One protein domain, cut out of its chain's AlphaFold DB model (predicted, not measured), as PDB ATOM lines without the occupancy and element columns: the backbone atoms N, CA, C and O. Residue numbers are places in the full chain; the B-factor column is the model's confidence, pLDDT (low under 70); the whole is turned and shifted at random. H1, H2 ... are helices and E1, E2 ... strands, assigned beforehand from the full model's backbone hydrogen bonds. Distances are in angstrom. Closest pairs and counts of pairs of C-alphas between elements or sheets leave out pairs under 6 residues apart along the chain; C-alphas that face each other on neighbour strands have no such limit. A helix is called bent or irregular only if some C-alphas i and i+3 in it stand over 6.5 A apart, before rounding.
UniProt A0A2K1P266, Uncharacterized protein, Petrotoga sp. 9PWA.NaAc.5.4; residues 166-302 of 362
ATOM      1  N   THR A 166      66.776  77.786 -11.768       93.56
ATOM      2  CA  THR A 166      66.564  76.424 -12.280       93.56
ATOM      3  C   THR A 166      67.795  75.530 -12.095       93.56
ATOM      4  O   THR A 166      67.664  74.332 -11.846       93.56
ATOM      5  N   SER A 167      68.999  76.119 -12.091       93.06
ATOM      6  CA  SER A 167      70.261  75.409 -11.837       93.06
ATOM      7  C   SER A 167      70.321  74.744 -10.453       93.06
ATOM      8  O   SER A 167      71.095  73.803 -10.253       93.06
ATOM      9  N   LEU A 168      69.475  75.187  -9.516       94.31
ATOM     10  CA  LEU A 168      69.382  74.677  -8.152       94.31
ATOM     11  C   LEU A 168      68.232  73.681  -7.940       94.31
ATOM     12  O   LEU A 168      68.123  73.118  -6.853       94.31
ATOM     13  N   GLU A 169      67.377  73.427  -8.935       94.44
ATOM     14  CA  GLU A 169      66.125  72.669  -8.771       94.44
ATOM     15  C   GLU A 169      66.299  71.308  -8.100       94.44
ATOM     16  O   GLU A 169      65.546  70.949  -7.188       94.44
ATOM     17  N   ASP A 170      67.307  70.566  -8.547       93.00
ATOM     18  CA  ASP A 170      67.625  69.228  -8.062       93.00
ATOM     19  C   ASP A 170      68.655  69.236  -6.928       93.00
ATOM     20  O   ASP A 170      69.124  68.177  -6.507       93.00
ATOM     21  N   LYS A 171      69.002  70.399  -6.376       93.06
ATOM     22  CA  LYS A 171      69.915  70.506  -5.234       93.06
ATOM     23  C   LYS A 171      69.146  70.365  -3.920       93.06
ATOM     24  O   LYS A 171      67.951  70.663  -3.835       93.06
ATOM     25  N   LYS A 172      69.814  69.827  -2.896       91.38
ATOM     26  CA  LYS A 172      69.276  69.747  -1.529       91.38
ATOM     27  C   LYS A 172      69.803  70.934  -0.739       91.38
ATOM     28  O   LYS A 172      70.878  70.865  -0.161       91.38
ATOM     29  N   ILE A 173      69.036  72.016  -0.767       92.06
ATOM     30  CA  ILE A 173      69.303  73.235  -0.009       92.06
ATOM     31  C   ILE A 173      68.401  73.210   1.225       92.06
ATOM     32  O   ILE A 173      67.219  72.874   1.128       92.06
ATOM     33  N   PHE A 174      68.967  73.515   2.384       90.62
ATOM     34  CA  PHE A 174      68.302  73.434   3.681       90.62
ATOM     35  C   PHE A 174      68.789  74.570   4.572       90.62
ATOM     36  O   PHE A 174      69.891  75.053   4.380       90.62
ATOM     37  N   GLY A 175      67.981  74.964   5.548       89.56
ATOM     38  CA  GLY A 175      68.216  76.138   6.386       89.56
ATOM     39  C   GLY A 175      66.939  76.964   6.476       89.56
ATOM     40  O   GLY A 175      66.006  76.746   5.701       89.56
ATOM     41  N   GLU A 176      66.890  77.874   7.442       90.56
ATOM     42  CA  GLU A 176      65.736  78.755   7.656       90.56
ATOM     43  C   GLU A 176      65.942  80.114   6.983       90.56
ATOM     44  O   GLU A 176      64.986  80.738   6.552       90.56
ATOM     45  N   SER A 177      67.184  80.558   6.815       93.69
ATOM     46  CA  SER A 177      67.533  81.726   6.009       93.69
ATOM     47  C   SER A 177      68.479  81.295   4.897       93.69
ATOM     48  O   SER A 177      69.531  80.718   5.160       93.69
ATOM     49  N   LEU A 178      68.093  81.557   3.651       95.50
ATOM     50  CA  LEU A 178      68.857  81.246   2.451       95.50
ATOM     51  C   LEU A 178      69.164  82.544   1.716       95.50
ATOM     52  O   LEU A 178      68.257  83.326   1.443       95.50
ATOM     53  N   LYS A 179      70.419  82.738   1.322       95.69
ATOM     54  CA  LYS A 179      70.808  83.782   0.371       95.69
ATOM     55  C   LYS A 179      71.554  83.140  -0.785       95.69
ATOM     56  O   LYS A 179      72.545  82.443  -0.575       95.69
ATOM     57  N   VAL A 180      71.047  83.361  -1.989       96.19
ATOM     58  CA  VAL A 180      71.564  82.818  -3.241       96.19
ATOM     59  C   VAL A 180      72.114  83.958  -4.080       96.19
ATOM     60  O   VAL A 180      71.400  84.916  -4.378       96.19
ATOM     61  N   GLU A 181      73.374  83.840  -4.479       94.44
ATOM     62  CA  GLU A 181      74.045  84.824  -5.325       94.44
ATOM     63  C   GLU A 181      75.129  84.170  -6.189       94.44
ATOM     64  O   GLU A 181      75.608  83.070  -5.898       94.44
ATOM     65  N   LEU A 182      75.519  84.843  -7.272       95.06
ATOM     66  CA  LEU A 182      76.656  84.421  -8.083       95.06
ATOM     67  C   LEU A 182      77.956  84.947  -7.464       95.06
ATOM     68  O   LEU A 182      78.118  86.153  -7.274       95.06
ATOM     69  N   VAL A 183      78.903  84.052  -7.194       94.56
ATOM     70  CA  VAL A 183      80.202  84.373  -6.592       94.56
ATOM     71  C   VAL A 183      81.311  84.102  -7.601       94.56
ATOM     72  O   VAL A 183      81.301  83.092  -8.306       94.56
ATOM     73  N   ARG A 184      82.290  85.010  -7.671       94.69
ATOM     74  CA  ARG A 184      83.524  84.779  -8.427       94.69
ATOM     75  C   ARG A 184      84.520  84.030  -7.561       94.69
ATOM     76  O   ARG A 184      84.677  84.328  -6.379       94.69
ATOM     77  N   LYS A 185      85.284  83.140  -8.178       96.06
ATOM     78  CA  LYS A 185      86.388  82.420  -7.538       96.06
ATOM     79  C   LYS A 185      87.377  83.348  -6.831       96.06
ATOM     80  O   LYS A 185      87.839  83.034  -5.738       96.06
ATOM     81  N   ASP A 186      87.662  84.513  -7.410       95.19
ATOM     82  CA  ASP A 186      88.546  85.508  -6.795       95.19
ATOM     83  C   ASP A 186      88.029  86.031  -5.449       95.19
ATOM     84  O   ASP A 186      88.833  86.258  -4.542       95.19
ATOM     85  N   ASP A 187      86.707  86.118  -5.304       94.81
ATOM     86  CA  ASP A 187      86.012  86.639  -4.128       94.81
ATOM     87  C   ASP A 187      85.692  85.540  -3.094       94.81
ATOM     88  O   ASP A 187      85.210  85.847  -2.006       94.81
ATOM     89  N   PHE A 188      85.988  84.264  -3.389       95.75
ATOM     90  CA  PHE A 188      85.641  83.111  -2.545       95.75
ATOM     91  C   PHE A 188      86.107  83.253  -1.088       95.75
ATOM     92  O   PHE A 188      85.309  83.073  -0.170       95.75
ATOM     93  N   THR A 189      87.376  83.606  -0.861       93.25
ATOM     94  CA  THR A 189      87.926  83.745   0.499       93.25
ATOM     95  C   THR A 189      87.193  84.841   1.279       93.25
ATOM     96  O   THR A 189      86.872  84.662   2.452       93.25
ATOM     97  N   GLN A 190      86.872  85.965   0.628       93.31
ATOM     98  CA  GLN A 190      86.120  87.048   1.263       93.31
ATOM     99  C   GLN A 190      84.670  86.640   1.533       93.31
ATOM    100  O   GLN A 190      84.146  86.934   2.603       93.31
ATOM    101  N   TYR A 191      84.036  85.939   0.591       94.12
ATOM    102  CA  TYR A 191      82.695  85.393   0.765       94.12
ATOM    103  C   TYR A 191      82.634  84.460   1.979       94.12
ATOM    104  O   TYR A 191      81.775  84.633   2.836       94.12
ATOM    105  N   PHE A 192      83.584  83.530   2.099       92.62
ATOM    106  CA  PHE A 192      83.695  82.621   3.241       92.62
ATOM    107  C   PHE A 192      83.821  83.376   4.574       92.62
ATOM    108  O   PHE A 192      83.106  83.071   5.531       92.62
ATOM    109  N   ARG A 193      84.671  84.411   4.616       90.75
ATOM    110  CA  ARG A 193      84.925  85.230   5.814       90.75
ATOM    111  C   ARG A 193      83.726  86.038   6.306       90.75
ATOM    112  O   ARG A 193      83.738  86.492   7.445       90.75
ATOM    113  N   ASN A 194      82.685  86.195   5.489       90.44
ATOM    114  CA  ASN A 194      81.432  86.798   5.939       90.44
ATOM    115  C   ASN A 194      80.651  85.886   6.906       90.44
ATOM    116  O   ASN A 194      79.759  86.372   7.595       90.44
ATOM    117  N   PHE A 195      80.971  84.587   6.948       90.00
ATOM    118  CA  PHE A 195      80.242  83.585   7.731       90.00
ATOM    119  C   PHE A 195      81.119  82.888   8.767       90.00
ATOM    120  O   PHE A 195      80.680  82.661   9.890       90.00
ATOM    121  N   PHE A 196      82.357  82.567   8.399       87.69
ATOM    122  CA  PHE A 196      83.283  81.838   9.252       87.69
ATOM    123  C   PHE A 196      84.609  82.578   9.354       87.69
ATOM    124  O   PHE A 196      85.148  83.058   8.359       87.69
ATOM    125  N   LEU A 197      85.169  82.626  10.559       81.00
ATOM    126  CA  LEU A 197      86.502  83.167  10.795       81.00
ATOM    127  C   LEU A 197      87.475  82.002  10.978       81.00
ATOM    128  O   LEU A 197      87.332  81.257  11.949       81.00
ATOM    129  N   PRO A 198      88.456  81.818  10.078       74.69
ATOM    130  CA  PRO A 198      89.536  80.874  10.309       74.69
ATOM    131  C   PRO A 198      90.246  81.207  11.623       74.69
ATOM    132  O   PRO A 198      90.622  82.350  11.879       74.69
ATOM    133  N   VAL A 199      90.404  80.200  12.471       74.56
ATOM    134  CA  VAL A 199      90.934  80.359  13.835       74.56
ATOM    135  C   VAL A 199      92.414  79.986  13.948       74.56
ATOM    136  O   VAL A 199      93.022  80.202  14.995       74.56
ATOM    137  N   ASP A 200      93.005  79.447  12.880       80.38
ATOM    138  CA  ASP A 200      94.412  79.060  12.801       80.38
ATOM    139  C   ASP A 200      94.969  79.177  11.368       80.38
ATOM    140  O   ASP A 200      94.222  79.238  10.387       80.38
ATOM    141  N   GLU A 201      96.304  79.230  11.255       84.00
ATOM    142  CA  GLU A 201      97.020  79.375   9.974       84.00
ATOM    143  C   GLU A 201      96.732  78.226   8.997       84.00
ATOM    144  O   GLU A 201      96.714  78.436   7.784       84.00
ATOM    145  N   GLU A 202      96.489  77.015   9.507       84.44
ATOM    146  CA  GLU A 202      96.199  75.848   8.670       84.44
ATOM    147  C   GLU A 202      94.804  75.956   8.042       84.44
ATOM    148  O   GLU A 202      94.630  75.641   6.866       84.44
ATOM    149  N   SER A 203      93.829  76.464   8.795       84.88
ATOM    150  CA  SER A 203      92.478  76.742   8.314       84.88
ATOM    151  C   SER A 203      92.489  77.841   7.249       84.88
ATOM    152  O   SER A 203      91.870  77.666   6.204       84.88
ATOM    153  N   GLU A 204      93.233  78.936   7.454       86.94
ATOM    154  CA  GLU A 204      93.428  79.974   6.422       86.94
ATOM    155  C   GLU A 204      94.038  79.381   5.144       86.94
ATOM    156  O   GLU A 204      93.504  79.555   4.045       86.94
ATOM    157  N   TYR A 205      95.117  78.606   5.290       88.69
ATOM    158  CA  TYR A 205      95.776  77.949   4.164       88.69
ATOM    159  C   TYR A 205      94.840  76.982   3.427       88.69
ATOM    160  O   TYR A 205      94.861  76.926   2.195       88.69
ATOM    161  N   PHE A 206      93.988  76.251   4.150       89.88
ATOM    162  CA  PHE A 206      93.001  75.358   3.551       89.88
ATOM    163  C   PHE A 206      91.975  76.116   2.705       89.88
ATOM    164  O   PHE A 206      91.682  75.692   1.587       89.88
ATOM    165  N   ILE A 207      91.451  77.245   3.189       91.75
ATOM    166  CA  ILE A 207      90.483  78.064   2.441       91.75
ATOM    167  C   ILE A 207      91.116  78.640   1.169       91.75
ATOM    168  O   ILE A 207      90.528  78.546   0.086       91.75
ATOM    169  N   ASP A 208      92.342  79.155   1.259       92.19
ATOM    170  CA  ASP A 208      93.074  79.640   0.087       92.19
ATOM    171  C   ASP A 208      93.421  78.511  -0.892       92.19
ATOM    172  O   ASP A 208      93.394  78.703  -2.112       92.19
ATOM    173  N   TYR A 209      93.698  77.310  -0.386       93.94
ATOM    174  CA  TYR A 209      93.888  76.129  -1.218       93.94
ATOM    175  C   TYR A 209      92.594  75.724  -1.936       93.94
ATOM    176  O   TYR A 209      92.622  75.469  -3.142       93.94
ATOM    177  N   LEU A 210      91.450  75.723  -1.238       95.00
ATOM    178  CA  LEU A 210      90.144  75.449  -1.840       95.00
ATOM    179  C   LEU A 210      89.870  76.391  -3.005       95.00
ATOM    180  O   LEU A 210      89.563  75.917  -4.099       95.00
ATOM    181  N   LYS A 211      90.092  77.698  -2.817       96.38
ATOM    182  CA  LYS A 211      89.979  78.694  -3.892       96.38
ATOM    183  C   LYS A 211      90.739  78.278  -5.155       96.38
ATOM    184  O   LYS A 211      90.219  78.432  -6.255       96.38
ATOM    185  N   GLN A 212      91.951  77.737  -5.026       96.56
ATOM    186  CA  GLN A 212      92.788  77.351  -6.173       96.56
ATOM    187  C   GLN A 212      92.265  76.125  -6.930       96.56
ATOM    188  O   GLN A 212      92.541  75.979  -8.124       96.56
ATOM    189  N   ILE A 213      91.542  75.236  -6.247       96.88
ATOM    190  CA  ILE A 213      91.064  73.972  -6.815       96.88
ATOM    191  C   ILE A 213      89.591  74.010  -7.240       96.88
ATOM    192  O   ILE A 213      89.126  73.046  -7.849       96.88
ATOM    193  N   ILE A 214      88.870  75.102  -6.967       97.75
ATOM    194  CA  ILE A 214      87.561  75.371  -7.572       97.75
ATOM    195  C   ILE A 214      87.719  75.437  -9.096       97.75
ATOM    196  O   ILE A 214      88.570  76.159  -9.628       97.75
ATOM    197  N   VAL A 215      86.896  74.658  -9.797       96.81
ATOM    198  CA  VAL A 215      86.985  74.494 -11.254       96.81
ATOM    199  C   VAL A 215      86.359  75.667 -12.004       96.81
ATOM    200  O   VAL A 215      86.918  76.096 -13.011       96.81
ATOM    201  N   TYR A 216      85.221  76.189 -11.543       96.44
ATOM    202  CA  TYR A 216      84.536  77.294 -12.214       96.44
ATOM    203  C   TYR A 216      85.022  78.658 -11.717       96.44
ATOM    204  O   TYR A 216      85.238  78.867 -10.527       96.44
ATOM    205  N   GLU A 217      85.170  79.609 -12.639       96.06
ATOM    206  CA  GLU A 217      85.533  80.994 -12.303       96.06
ATOM    207  C   GLU A 217      84.362  81.761 -11.672       96.06
ATOM    208  O   GLU A 217      84.569  82.695 -10.896       96.06
ATOM    209  N   GLU A 218      83.134  81.336 -11.971       95.38
ATOM    210  CA  GLU A 218      81.880  81.868 -11.441       95.38
ATOM    211  C   GLU A 218      80.944  80.711 -11.113       95.38
ATOM    212  O   GLU A 218      80.817  79.770 -11.898       95.38
ATOM    213  N   PHE A 219      80.298  80.773  -9.956       95.75
ATOM    214  CA  PHE A 219      79.414  79.713  -9.486       95.75
ATOM    215  C   PHE A 219      78.321  80.273  -8.583       95.75
ATOM    216  O   PHE A 219      78.491  81.302  -7.928       95.75
ATOM    217  N   VAL A 220      77.186  79.575  -8.547       96.69
ATOM    218  CA  VAL A 220      76.098  79.896  -7.623       96.69
ATOM    219  C   VAL A 220      76.514  79.465  -6.222       96.69
ATOM    220  O   VAL A 220      76.897  78.311  -6.008       96.69
ATOM    221  N   ALA A 221      76.441  80.393  -5.274       96.69
ATOM    222  CA  ALA A 221      76.629  80.131  -3.859       96.69
ATOM    223  C   ALA A 221      75.293  80.285  -3.129       96.69
ATOM    224  O   ALA A 221      74.509  81.186  -3.431       96.69
ATOM    225  N   VAL A 222      75.043  79.403  -2.164       97.25
ATOM    226  CA  VAL A 222      73.886  79.472  -1.277       97.25
ATOM    227  C   VAL A 222      74.383  79.456   0.155       97.25
ATOM    228  O   VAL A 222      74.817  78.418   0.656       97.25
ATOM    229  N   SER A 223      74.313  80.602   0.824       96.50
ATOM    230  CA  SER A 223      74.510  80.646   2.267       96.50
ATOM    231  C   SER A 223      73.211  80.253   2.945       96.50
ATOM    232  O   SER A 223      72.180  80.884   2.704       96.50
ATOM    233  N   SER A 224      73.273  79.234   3.788       95.44
ATOM    234  CA  SER A 224      72.130  78.734   4.535       95.44
ATOM    235  C   SER A 224      72.412  78.838   6.022       95.44
ATOM    236  O   SER A 224      73.435  78.335   6.482       95.44
ATOM    237  N   THR A 225      71.523  79.479   6.771       92.31
ATOM    238  CA  THR A 225      71.666  79.659   8.217       92.31
ATOM    239  C   THR A 225      70.401  79.215   8.935       92.31
ATOM    240  O   THR A 225      69.281  79.420   8.453       92.31
ATOM    241  N   GLY A 226      70.567  78.606  10.100       86.75
ATOM    242  CA  GLY A 226      69.481  78.434  11.048       86.75
ATOM    243  C   GLY A 226      69.142  79.744  11.745       86.75
ATOM    244  O   GLY A 226      70.019  80.527  12.093       86.75
ATOM    245  N   ILE A 227      67.853  79.994  11.935       80.62
ATOM    246  CA  ILE A 227      67.346  81.045  12.825       80.62
ATOM    247  C   ILE A 227      67.228  80.473  14.243       80.62
ATOM    248  O   ILE A 227      67.463  81.160  15.232       80.62
ATOM    249  N   THR A 228      66.850  79.199  14.332       72.81
ATOM    250  CA  THR A 228      66.594  78.465  15.576       72.81
ATOM    251  C   THR A 228      67.807  77.682  16.072       72.81
ATOM    252  O   THR A 228      67.847  77.276  17.234       72.81
ATOM    253  N   ASN A 229      68.811  77.485  15.217       76.44
ATOM    254  CA  ASN A 229      70.076  76.853  15.554       76.44
ATOM    255  C   ASN A 229      71.239  77.639  14.925       76.44
ATOM    256  O   ASN A 229      71.085  78.269  13.887       76.44
ATOM    257  N   ASN A 230      72.417  77.623  15.552       82.44
ATOM    258  CA  ASN A 230      73.599  78.326  15.031       82.44
ATOM    259  C   ASN A 230      74.247  77.571  13.853       82.44
ATOM    260  O   ASN A 230      75.450  77.671  13.638       82.44
ATOM    261  N   GLU A 231      73.485  76.760  13.118       92.00
ATOM    262  CA  GLU A 231      74.001  75.977  12.002       92.00
ATOM    263  C   GLU A 231      74.142  76.857  10.759       92.00
ATOM    264  O   GLU A 231      73.241  77.616  10.398       92.00
ATOM    265  N   ILE A 232      75.281  76.734  10.088       93.25
ATOM    266  CA  ILE A 232      75.623  77.464   8.874       93.25
ATOM    267  C   ILE A 232      76.135  76.455   7.848       93.25
ATOM    268  O   ILE A 232      77.033  75.655   8.120       93.25
ATOM    269  N   ALA A 233      75.583  76.500   6.639       95.69
ATOM    270  CA  ALA A 233      76.020  75.704   5.501       95.69
ATOM    271  C   ALA A 233      76.150  76.589   4.259       95.69
ATOM    272  O   ALA A 233      75.186  77.197   3.800       95.69
ATOM    273  N   LEU A 234      77.354  76.642   3.699       97.12
ATOM    274  CA  LEU A 234      77.665  77.342   2.460       97.12
ATOM    275  C   LEU A 234      77.737  76.317   1.337       97.12
ATOM    276  O   LEU A 234      78.697  75.554   1.259       97.12
ATOM    277  N   PHE A 235      76.713  76.275   0.495       97.44
ATOM    278  CA  PHE A 235      76.662  75.416  -0.682       97.44
ATOM    279  C   PHE A 235      77.233  76.149  -1.896       97.44
ATOM    280  O   PHE A 235      76.917  77.314  -2.124       97.44
ATOM    281  N   PHE A 236      78.021  75.451  -2.708       97.62
ATOM    282  CA  PHE A 236      78.632  75.993  -3.915       97.62
ATOM    283  C   PHE A 236      78.404  75.059  -5.100       97.62
ATOM    284  O   PHE A 236      78.825  73.899  -5.086       97.62
ATOM    285  N   GLN A 237      77.786  75.579  -6.160       96.50
ATOM    286  CA  GLN A 237      77.581  74.860  -7.417       96.50
ATOM    287  C   GLN A 237      78.830  74.938  -8.303       96.50
ATOM    288  O   GLN A 237      78.839  75.554  -9.368       96.50
ATOM    289  N   SER A 238      79.913  74.327  -7.835       95.88
ATOM    290  CA  SER A 238      81.120  74.111  -8.623       95.88
ATOM    291  C   SER A 238      81.784  72.806  -8.202       95.88
ATOM    292  O   SER A 238      81.827  72.503  -7.010       95.88
ATOM    293  N   PRO A 239      82.401  72.062  -9.132       95.62
ATOM    294  CA  PRO A 239      83.327  71.013  -8.759       95.62
ATOM    295  C   PRO A 239      84.594  71.581  -8.108       95.62
ATOM    296  O   PRO A 239      85.018  72.710  -8.387       95.62
ATOM    297  N   LEU A 240      85.235  70.732  -7.306       96.69
ATOM    298  CA  LEU A 240      86.637  70.856  -6.911       96.69
ATOM    299  C   LEU A 240      87.482  69.862  -7.720       96.69
ATOM    300  O   LEU A 240      87.026  68.747  -7.996       96.69
ATOM    301  N   ASP A 241      88.721  70.227  -8.055       96.44
ATOM    302  CA  ASP A 241      89.711  69.317  -8.642       96.44
ATOM    303  C   ASP A 241      90.010  68.164  -7.664       96.44
ATOM    304  O   ASP A 241      90.766  68.302  -6.699       96.44
ATOM    305  N   GLN A 242      89.391  67.008  -7.918       92.31
ATOM    306  CA  GLN A 242      89.437  65.842  -7.031       92.31
ATOM    307  C   GLN A 242      90.842  65.242  -6.909       92.31
ATOM    308  O   GLN A 242      91.190  64.691  -5.862       92.31
ATOM    309  N   SER A 243      91.672  65.347  -7.952       93.12
ATOM    310  CA  SER A 243      93.050  64.844  -7.917       93.12
ATOM    311  C   SER A 243      93.901  65.689  -6.975       93.12
ATOM    312  O   SER A 243      94.669  65.156  -6.168       93.12
ATOM    313  N   LYS A 244      93.749  67.014  -7.049       96.00
ATOM    314  CA  LYS A 244      94.431  67.937  -6.139       96.00
ATOM    315  C   LYS A 244      93.912  67.776  -4.713       96.00
ATOM    316  O   LYS A 244      94.717  67.536  -3.815       96.00
ATOM    317  N   LEU A 245      92.589  67.777  -4.529       94.50
ATOM    318  CA  LEU A 245      91.966  67.603  -3.219       94.50
ATOM    319  C   LEU A 245      92.436  66.309  -2.541       94.50
ATOM    320  O   LEU A 245      92.946  66.356  -1.429       94.50
ATOM    321  N   SER A 246      92.340  65.160  -3.216       91.75
ATOM    322  CA  SER A 246      92.769  63.873  -2.643       91.75
ATOM    323  C   SER A 246      94.243  63.865  -2.229       91.75
ATOM    324  O   SER A 246      94.567  63.382  -1.143       91.75
ATOM    325  N   THR A 247      95.124  64.456  -3.043       94.12
ATOM    326  CA  THR A 247      96.549  64.613  -2.712       94.12
ATOM    327  C   THR A 247      96.724  65.428  -1.431       94.12
ATOM    328  O   THR A 247      97.434  64.998  -0.524       94.12
ATOM    329  N   TYR A 248      96.029  66.562  -1.328       92.25
ATOM    330  CA  TYR A 248      96.070  67.430  -0.156       92.25
ATOM    331  C   TYR A 248      95.578  66.720   1.110       92.25
ATOM    332  O   TYR A 248      96.271  66.714   2.127       92.25
ATOM    333  N   ILE A 249      94.410  66.066   1.040       90.81
ATOM    334  CA  ILE A 249      93.820  65.331   2.169       90.81
ATOM    335  C   ILE A 249      94.792  64.263   2.693       90.81
ATOM    336  O   ILE A 249      94.935  64.100   3.904       90.81
ATOM    337  N   ILE A 250      95.468  63.535   1.796       91.50
ATOM    338  CA  ILE A 250      96.448  62.503   2.170       91.50
ATOM    339  C   ILE A 250      97.681  63.131   2.825       91.50
ATOM    340  O   ILE A 250      98.125  62.647   3.862       91.50
ATOM    341  N   GLN A 251      98.223  64.207   2.248       90.88
ATOM    342  CA  GLN A 251      99.420  64.879   2.766       90.88
ATOM    343  C   GLN A 251      99.208  65.475   4.160       90.88
ATOM    344  O   GLN A 251     100.120  65.442   4.982       90.88
ATOM    345  N   ARG A 252      98.011  66.004   4.425       87.56
ATOM    346  CA  ARG A 252      97.654  66.629   5.706       87.56
ATOM    347  C   ARG A 252      97.012  65.667   6.707       87.56
ATOM    348  O   ARG A 252      96.754  66.062   7.836       87.56
ATOM    349  N   ASN A 253      96.785  64.410   6.317       88.94
ATOM    350  CA  ASN A 253      96.141  63.385   7.142       88.94
ATOM    351  C   ASN A 253      94.807  63.857   7.760       88.94
ATOM    352  O   ASN A 253      94.536  63.614   8.938       88.94
ATOM    353  N   LEU A 254      93.984  64.557   6.969       88.06
ATOM    354  CA  LEU A 254      92.725  65.119   7.465       88.06
ATOM    355  C   LEU A 254      91.706  64.007   7.780       88.06
ATOM    356  O   LEU A 254      91.568  63.068   6.980       88.06
ATOM    357  N   PRO A 255      90.960  64.104   8.902       90.31
ATOM    358  CA  PRO A 255      89.870  63.183   9.200       90.31
ATOM    359  C   PRO A 255      88.849  63.187   8.067       90.31
ATOM    360  O   PRO A 255      88.413  64.246   7.613       90.31
ATOM    361  N   ARG A 256      88.471  61.994   7.604       92.81
ATOM    362  CA  ARG A 256      87.608  61.819   6.434       92.81
ATOM    363  C   ARG A 256      86.583  60.718   6.635       92.81
ATOM    364  O   ARG A 256      86.845  59.736   7.327       92.81
ATOM    365  N   GLY A 257      85.470  60.834   5.932       94.44
ATOM    366  CA  GLY A 257      84.478  59.775   5.835       94.44
ATOM    367  C   GLY A 257      83.517  60.015   4.683       94.44
ATOM    368  O   GLY A 257      83.787  60.806   3.777       94.44
ATOM    369  N   LYS A 258      82.398  59.296   4.702       94.69
ATOM    370  CA  LYS A 258      81.392  59.346   3.643       94.69
ATOM    371  C   LYS A 258      79.990  59.296   4.236       94.69
ATOM    372  O   LYS A 258      79.724  58.454   5.088       94.69
ATOM    373  N   ILE A 259      79.104  60.157   3.739       92.31
ATOM    374  CA  ILE A 259      77.671  60.170   4.054       92.31
ATOM    375  C   ILE A 259      76.878  60.198   2.746       92.31
ATOM    376  O   ILE A 259      77.046  61.090   1.916       92.31
ATOM    377  N   GLY A 260      76.060  59.173   2.503       87.69
ATOM    378  CA  GLY A 260      75.369  59.008   1.221       87.69
ATOM    379  C   GLY A 260      76.328  59.092   0.022       87.69
ATOM    380  O   GLY A 260      77.204  58.240  -0.155       87.69
ATOM    381  N   THR A 261      76.158  60.123  -0.809       90.12
ATOM    382  CA  THR A 261      76.992  60.411  -1.991       90.12
ATOM    383  C   THR A 261      78.150  61.374  -1.732       90.12
ATOM    384  O   THR A 261      79.004  61.500  -2.608       90.12
ATOM    385  N   TYR A 262      78.217  62.015  -0.562       94.12
ATOM    386  CA  TYR A 262      79.238  63.010  -0.243       94.12
ATOM    387  C   TYR A 262      80.406  62.386   0.513       94.12
ATOM    388  O   TYR A 262      80.216  61.609   1.453       94.12
ATOM    389  N   ASN A 263      81.623  62.785   0.148       95.31
ATOM    390  CA  ASN A 263      82.784  62.626   1.022       95.31
ATOM    391  C   ASN A 263      82.861  63.840   1.944       95.31
ATOM    392  O   ASN A 263      82.622  64.953   1.475       95.31
ATOM    393  N   TYR A 264      83.220  63.641   3.210       96.19
ATOM    394  CA  TYR A 264      83.431  64.740   4.148       96.19
ATOM    395  C   TYR A 264      84.855  64.751   4.694       96.19
ATOM    396  O   TYR A 264      85.473  63.692   4.842       96.19
ATOM    397  N   TYR A 265      85.337  65.947   5.025       94.19
ATOM    398  CA  TYR A 265      86.654  66.194   5.605       94.19
ATOM    399  C   TYR A 265      86.541  67.233   6.723       94.19
ATOM    400  O   TYR A 265      85.946  68.285   6.503       94.19
ATOM    401  N   LEU A 266      87.111  66.959   7.896       91.88
ATOM    402  CA  LEU A 266      87.275  67.962   8.956       91.88
ATOM    403  C   LEU A 266      88.564  68.740   8.673       91.88
ATOM    404  O   LEU A 266      89.626  68.120   8.598       91.88
ATOM    405  N   PHE A 267      88.478  70.058   8.482       85.75
ATOM    406  CA  PHE A 267      89.653  70.870   8.126       85.75
ATOM    407  C   PHE A 267      90.076  71.879   9.198       85.75
ATOM    408  O   PHE A 267      91.208  72.348   9.157       85.75
ATOM    409  N   THR A 268      89.222  72.174  10.177       80.56
ATOM    410  CA  THR A 268      89.602  72.930  11.384       80.56
ATOM    411  C   THR A 268      90.181  72.000  12.442       80.56
ATOM    412  O   THR A 268      89.728  70.861  12.598       80.56
ATOM    413  N   HIS A 269      91.149  72.479  13.218       66.88
ATOM    414  CA  HIS A 269      91.780  71.672  14.257       66.88
ATOM    415  C   HIS A 269      90.827  71.436  15.446       66.88
ATOM    416  O   HIS A 269      90.165  72.348  15.921       66.88
ATOM    417  N   GLU A 270      90.823  70.234  16.041       58.66
ATOM    418  CA  GLU A 270      89.954  69.874  17.190       58.66
ATOM    419  C   GLU A 270      90.107  70.772  18.440       58.66
ATOM    420  O   GLU A 270      89.339  70.659  19.390       58.66
ATOM    421  N   ARG A 271      91.134  71.629  18.476       57.38
ATOM    422  CA  ARG A 271      91.466  72.502  19.611       57.38
ATOM    423  C   ARG A 271      91.196  73.980  19.323       57.38
ATOM    424  O   ARG A 271      91.451  74.803  20.199       57.38
ATOM    425  N   SER A 272      90.715  74.317  18.126       55.31
ATOM    426  CA  SER A 272      90.477  75.686  17.683       55.31
ATOM    427  C   SER A 272      88.992  75.887  17.362       55.31
ATOM    428  O   SER A 272      88.478  75.408  16.362       55.31
ATOM    429  N   GLY A 273      88.298  76.614  18.244       66.31
ATOM    430  CA  GLY A 273      86.963  77.159  17.983       66.31
ATOM    431  C   GLY A 273      85.907  76.153  17.506       66.31
ATOM    432  O   GLY A 273      85.709  75.099  18.105       66.31
ATOM    433  N   GLU A 274      85.182  76.556  16.465       75.56
ATOM    434  CA  GLU A 274      84.087  75.815  15.845       75.56
ATOM    435  C   GLU A 274      84.610  74.841  14.781       75.56
ATOM    436  O   GLU A 274      85.438  75.202  13.945       75.56
ATOM    437  N   GLN A 275      84.118  73.600  14.803       87.94
ATOM    438  CA  GLN A 275      84.520  72.583  13.837       87.94
ATOM    439  C   GLN A 275      83.861  72.827  12.481       87.94
ATOM    440  O   GLN A 275      82.636  72.844  12.392       87.94
ATOM    441  N   LEU A 276      84.659  72.935  11.418       91.88
ATOM    442  CA  LEU A 276      84.177  73.083  10.051       91.88
ATOM    443  C   LEU A 276      84.525  71.873   9.191       91.88
ATOM    444  O   LEU A 276      85.657  71.377   9.140       91.88
ATOM    445  N   TYR A 277      83.515  71.447   8.450       94.50
ATOM    446  CA  TYR A 277      83.537  70.299   7.572       94.50
ATOM    447  C   TYR A 277      83.406  70.752   6.121       94.50
ATOM    448  O   TYR A 277      82.582  71.604   5.784       94.50
ATOM    449  N   LEU A 278      84.203  70.140   5.250       96.38
ATOM    450  CA  LEU A 278      84.050  70.214   3.804       96.38
ATOM    451  C   LEU A 278      83.350  68.945   3.319       96.38
ATOM    452  O   LEU A 278      83.918  67.858   3.415       96.38
ATOM    453  N   TYR A 279      82.165  69.086   2.737       96.75
ATOM    454  CA  TYR A 279      81.433  68.020   2.058       96.75
ATOM    455  C   TYR A 279      81.575  68.185   0.550       96.75
ATOM    456  O   TYR A 279      81.392  69.277   0.025       96.75
ATOM    457  N   THR A 280      81.885  67.112  -0.169       95.81
ATOM    458  CA  THR A 280      82.159  67.169  -1.613       95.81
ATOM    459  C   THR A 280      81.384  66.109  -2.375       95.81
ATOM    460  O   THR A 280      81.302  64.954  -1.947       95.81
ATOM    461  N   GLN A 281      80.855  66.507  -3.530       92.56
ATOM    462  CA  GLN A 281      80.247  65.654  -4.543       92.56
ATOM    463  C   GLN A 281      80.699  66.139  -5.936       92.56
ATOM    464  O   GLN A 281      81.253  67.223  -6.079       92.56
ATOM    465  N   ASN A 282      80.506  65.323  -6.977       88.31
ATOM    466  CA  ASN A 282      81.048  65.548  -8.325       88.31
ATOM    467  C   ASN A 282      80.887  66.968  -8.893       88.31
ATOM    468  O   ASN A 282      81.763  67.395  -9.631       88.31
ATOM    469  N   GLU A 283      79.797  67.674  -8.593       91.81
ATOM    470  CA  GLU A 283      79.473  68.978  -9.198       91.81
ATOM    471  C   GLU A 283      79.312  70.105  -8.169       91.81
ATOM    472  O   GLU A 283      78.932  71.218  -8.526       91.81
ATOM    473  N   GLU A 284      79.545  69.819  -6.890       95.25
ATOM    474  CA  GLU A 284      79.251  70.749  -5.803       95.25
ATOM    475  C   GLU A 284      80.041  70.425  -4.541       95.25
ATOM    476  O   GLU A 284      80.459  69.287  -4.297       95.25
ATOM    477  N   PHE A 285      80.190  71.428  -3.691       97.12
ATOM    478  CA  PHE A 285      80.718  71.242  -2.351       97.12
ATOM    479  C   PHE A 285      79.975  72.124  -1.354       97.12
ATOM    480  O   PHE A 285      79.345  73.116  -1.719       97.12
ATOM    481  N   ILE A 286      80.032  71.727  -0.088       97.19
ATOM    482  CA  ILE A 286      79.423  72.436   1.031       97.19
ATOM    483  C   ILE A 286      80.497  72.641   2.093       97.19
ATOM    484  O   ILE A 286      81.200  71.691   2.438       97.19
ATOM    485  N   ILE A 287      80.602  73.851   2.634       95.81
ATOM    486  CA  ILE A 287      81.378  74.117   3.849       95.81
ATOM    487  C   ILE A 287      80.411  74.436   4.980       95.81
ATOM    488  O   ILE A 287      79.524  75.270   4.807       95.81
ATOM    489  N   SER A 288      80.534  73.756   6.116       95.31
ATOM    490  CA  SER A 288      79.546  73.872   7.187       95.31
ATOM    491  C   SER A 288      80.109  73.530   8.562       95.31
ATOM    492  O   SER A 288      81.019  72.711   8.666       95.31
ATOM    493  N   ASN A 289      79.518  74.110   9.607       93.38
ATOM    494  CA  ASN A 289      79.721  73.710  11.004       93.38
ATOM    495  C   ASN A 289      78.836  72.522  11.442       93.38
ATOM    496  O   ASN A 289      78.914  72.069  12.581       93.38
ATOM    497  N   ILE A 290      77.985  72.004  10.553       93.94
ATOM    498  CA  ILE A 290      77.105  70.871  10.841       93.94
ATOM    499  C   ILE A 290      77.925  69.583  10.801       93.94
ATOM    500  O   ILE A 290      78.572  69.279   9.795       93.94
ATOM    501  N   GLU A 291      77.854  68.794  11.872       94.12
ATOM    502  CA  GLU A 291      78.537  67.505  11.974       94.12
ATOM    503  C   GLU A 291      78.000  66.461  10.974       94.12
ATOM    504  O   GLU A 291      76.810  66.477  10.636       94.12
ATOM    505  N   PRO A 292      78.814  65.467  10.563       95.06
ATOM    506  CA  PRO A 292      78.420  64.475   9.561       95.06
ATOM    507  C   PRO A 292      77.128  63.709   9.878       95.06
ATOM    508  O   PRO A 292      76.363  63.401   8.964       95.06
ATOM    509  N   ASN A 293      76.856  63.418  11.155       92.94
ATOM    510  CA  ASN A 293      75.639  62.711  11.563       92.94
ATOM    511  C   ASN A 293      74.380  63.553  11.299       92.94
ATOM    512  O   ASN A 293      73.428  63.052  10.700       92.94
ATOM    513  N   SER A 294      74.400  64.832  11.680       93.19
ATOM    514  CA  SER A 294      73.304  65.778  11.432       93.19
ATOM    515  C   SER A 294      73.193  66.127   9.947       93.19
ATOM    516  O   SER A 294      72.097  66.128   9.385       93.19
ATOM    517  N   MET A 295      74.325  66.323   9.265       94.94
ATOM    518  CA  MET A 295      74.363  66.586   7.825       94.94
ATOM    519  C   MET A 295      73.744  65.435   7.026       94.94
ATOM    520  O   MET A 295      73.015  65.664   6.061       94.94
ATOM    521  N   ASN A 296      73.968  64.184   7.443       93.88
ATOM    522  CA  ASN A 296      73.348  63.029   6.804       93.88
ATOM    523  C   ASN A 296      71.813  63.085   6.875       93.88
ATOM    524  O   ASN A 296      71.163  62.721   5.897       93.88
ATOM    525  N   VAL A 297      71.230  63.577   7.973       91.56
ATOM    526  CA  VAL A 297      69.774  63.779   8.090       91.56
ATOM    527  C   VAL A 297      69.306  64.815   7.069       91.56
ATOM    528  O   VAL A 297      68.425  64.516   6.261       91.56
ATOM    529  N   TYR A 298      69.950  65.986   7.007       91.50
ATOM    530  CA  TYR A 298      69.600  67.030   6.037       91.50
ATOM    531  C   TYR A 298      69.685  66.543   4.588       91.50
ATOM    532  O   TYR A 298      68.728  66.674   3.821       91.50
ATOM    533  N   LEU A 299      70.801  65.913   4.224       91.25
ATOM    534  CA  LEU A 299      71.035  65.406   2.875       91.25
ATOM    535  C   LEU A 299      70.181  64.183   2.532       91.25
ATOM    536  O   LEU A 299      70.049  63.862   1.351       91.25
ATOM    537  N   SER A 300      69.578  63.504   3.507       87.88
ATOM    538  CA  SER A 300      68.690  62.358   3.271       87.88
ATOM    539  C   SER A 300      67.230  62.784   3.183       87.88
ATOM    540  O   SER A 300      66.562  62.463   2.199       87.88
ATOM    541  N   GLU A 301      66.757  63.554   4.160       85.94
ATOM    542  CA  GLU A 301      65.332  63.798   4.398       85.94
ATOM    543  C   GLU A 301      64.791  65.048   3.703       85.94
ATOM    544  O   GLU A 301      63.613  65.087   3.345       85.94
ATOM    545  N   LYS A 302      65.619  66.078   3.482       84.19
ATOM    546  CA  LYS A 302      65.115  67.333   2.912       84.19
ATOM    547  C   LYS A 302      64.742  67.167   1.432       84.19
ATOM    548  O   LYS A 302      65.469  66.509   0.669       84.19
TER     549      LYS A 302
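This is residues 166 to 302 of the 362 residues of an uncharacterized protein of Petrotoga sp. 9PWA.NaAc.5.4 (UniProt A0A2K1P266). Picture one twisted sheet of seven strands, with H1, H2 and H3 in a loose arc on one side of it and H4 packed on its E6, E5 and E4 end. H1 covers E2, H2 stands off the sheet, and H3 only grazes it. The printed part has 137 residues, with four named helices and seven strands in the order E1 H1 H2 E2 E3 H3 E4 E5 E6 E7 H4, a mixed class of helices and strands. The sheet runs E1 E2 E3 E7 E6 E5 E4, all antiparallel. The whole is compact, with a radius of gyration of the C-alphas of 13.9 A, and rounded, spanning 36 by 31 by 28 A.

Start at Thr 166; residues 166 to 176 hold no named element. Find C-alpha 177 at (67.533, 81.726, 6.009); from there E1 runs 21.8 A to residue 184. H1, residues 185 to 193, is irregular, with C-alphas 186 and 189 7.5 A apart. H2, residues 201 to 213, is the longest helix at 18.6 A. E2 is residues 218 to 225, 22.3 A, and E3 residues 232 to 236. H3, residues 242 to 252, measures 15.2 A. Then come E4, residues 256 to 259, E5, 262 to 266, E6, 277 to 281, and E7, 284 to 288. H4, residues 292 to 301, ends with C-alpha 301 at (65.332, 63.798, 4.398).

Look first at edge strand E1 beside E2, where N 179 and O 223 are 2.9 A apart. The hairpin E2 and E3 has N 222 and O 235 at 2.8 A; E3 and E7 have N 234 and O 287 at 2.8 A. E4 E5 E6 E7 form a meander, each strand the antiparallel neighbour of the one before, with N 286 and O 279 at 2.8 A, N 265 and O 278 at 2.9 A, and N 259 and O 262 at 2.9 A. H1 is on the sheet at a height of 7.8 A and runs along E2, at 4 degrees on the local plane. The helical hairpin H1 and H2 touches through H2 residues 207 to 211 alone, closest at the C-alphas of Lys 185 and Lys 211, 6.3 A, at a shallow tilt of 31 degrees, opposite ways. H2 and H3 are close but not clearly touching; their closest C-alphas, Ile 213 and Lys 244, are 6.9 A apart. H4 is on the sheet at a height of 7.2 A; its closest C-alphas with E4 are Asn 296 and Ile 259, 5.9 A. Every O i to N i+4 pair is within hydrogen-bond range in H2 and H3, against 3 of 5 in H1 and 5 of 6 in H4.

The C-alphas farthest apart, Thr 166 and Arg 271, are 40.7 A apart. The printed part has no cut and no long link. Look for low confidence at residues 269 to 273, under 70; the mean pLDDT of the printed part is 90.8.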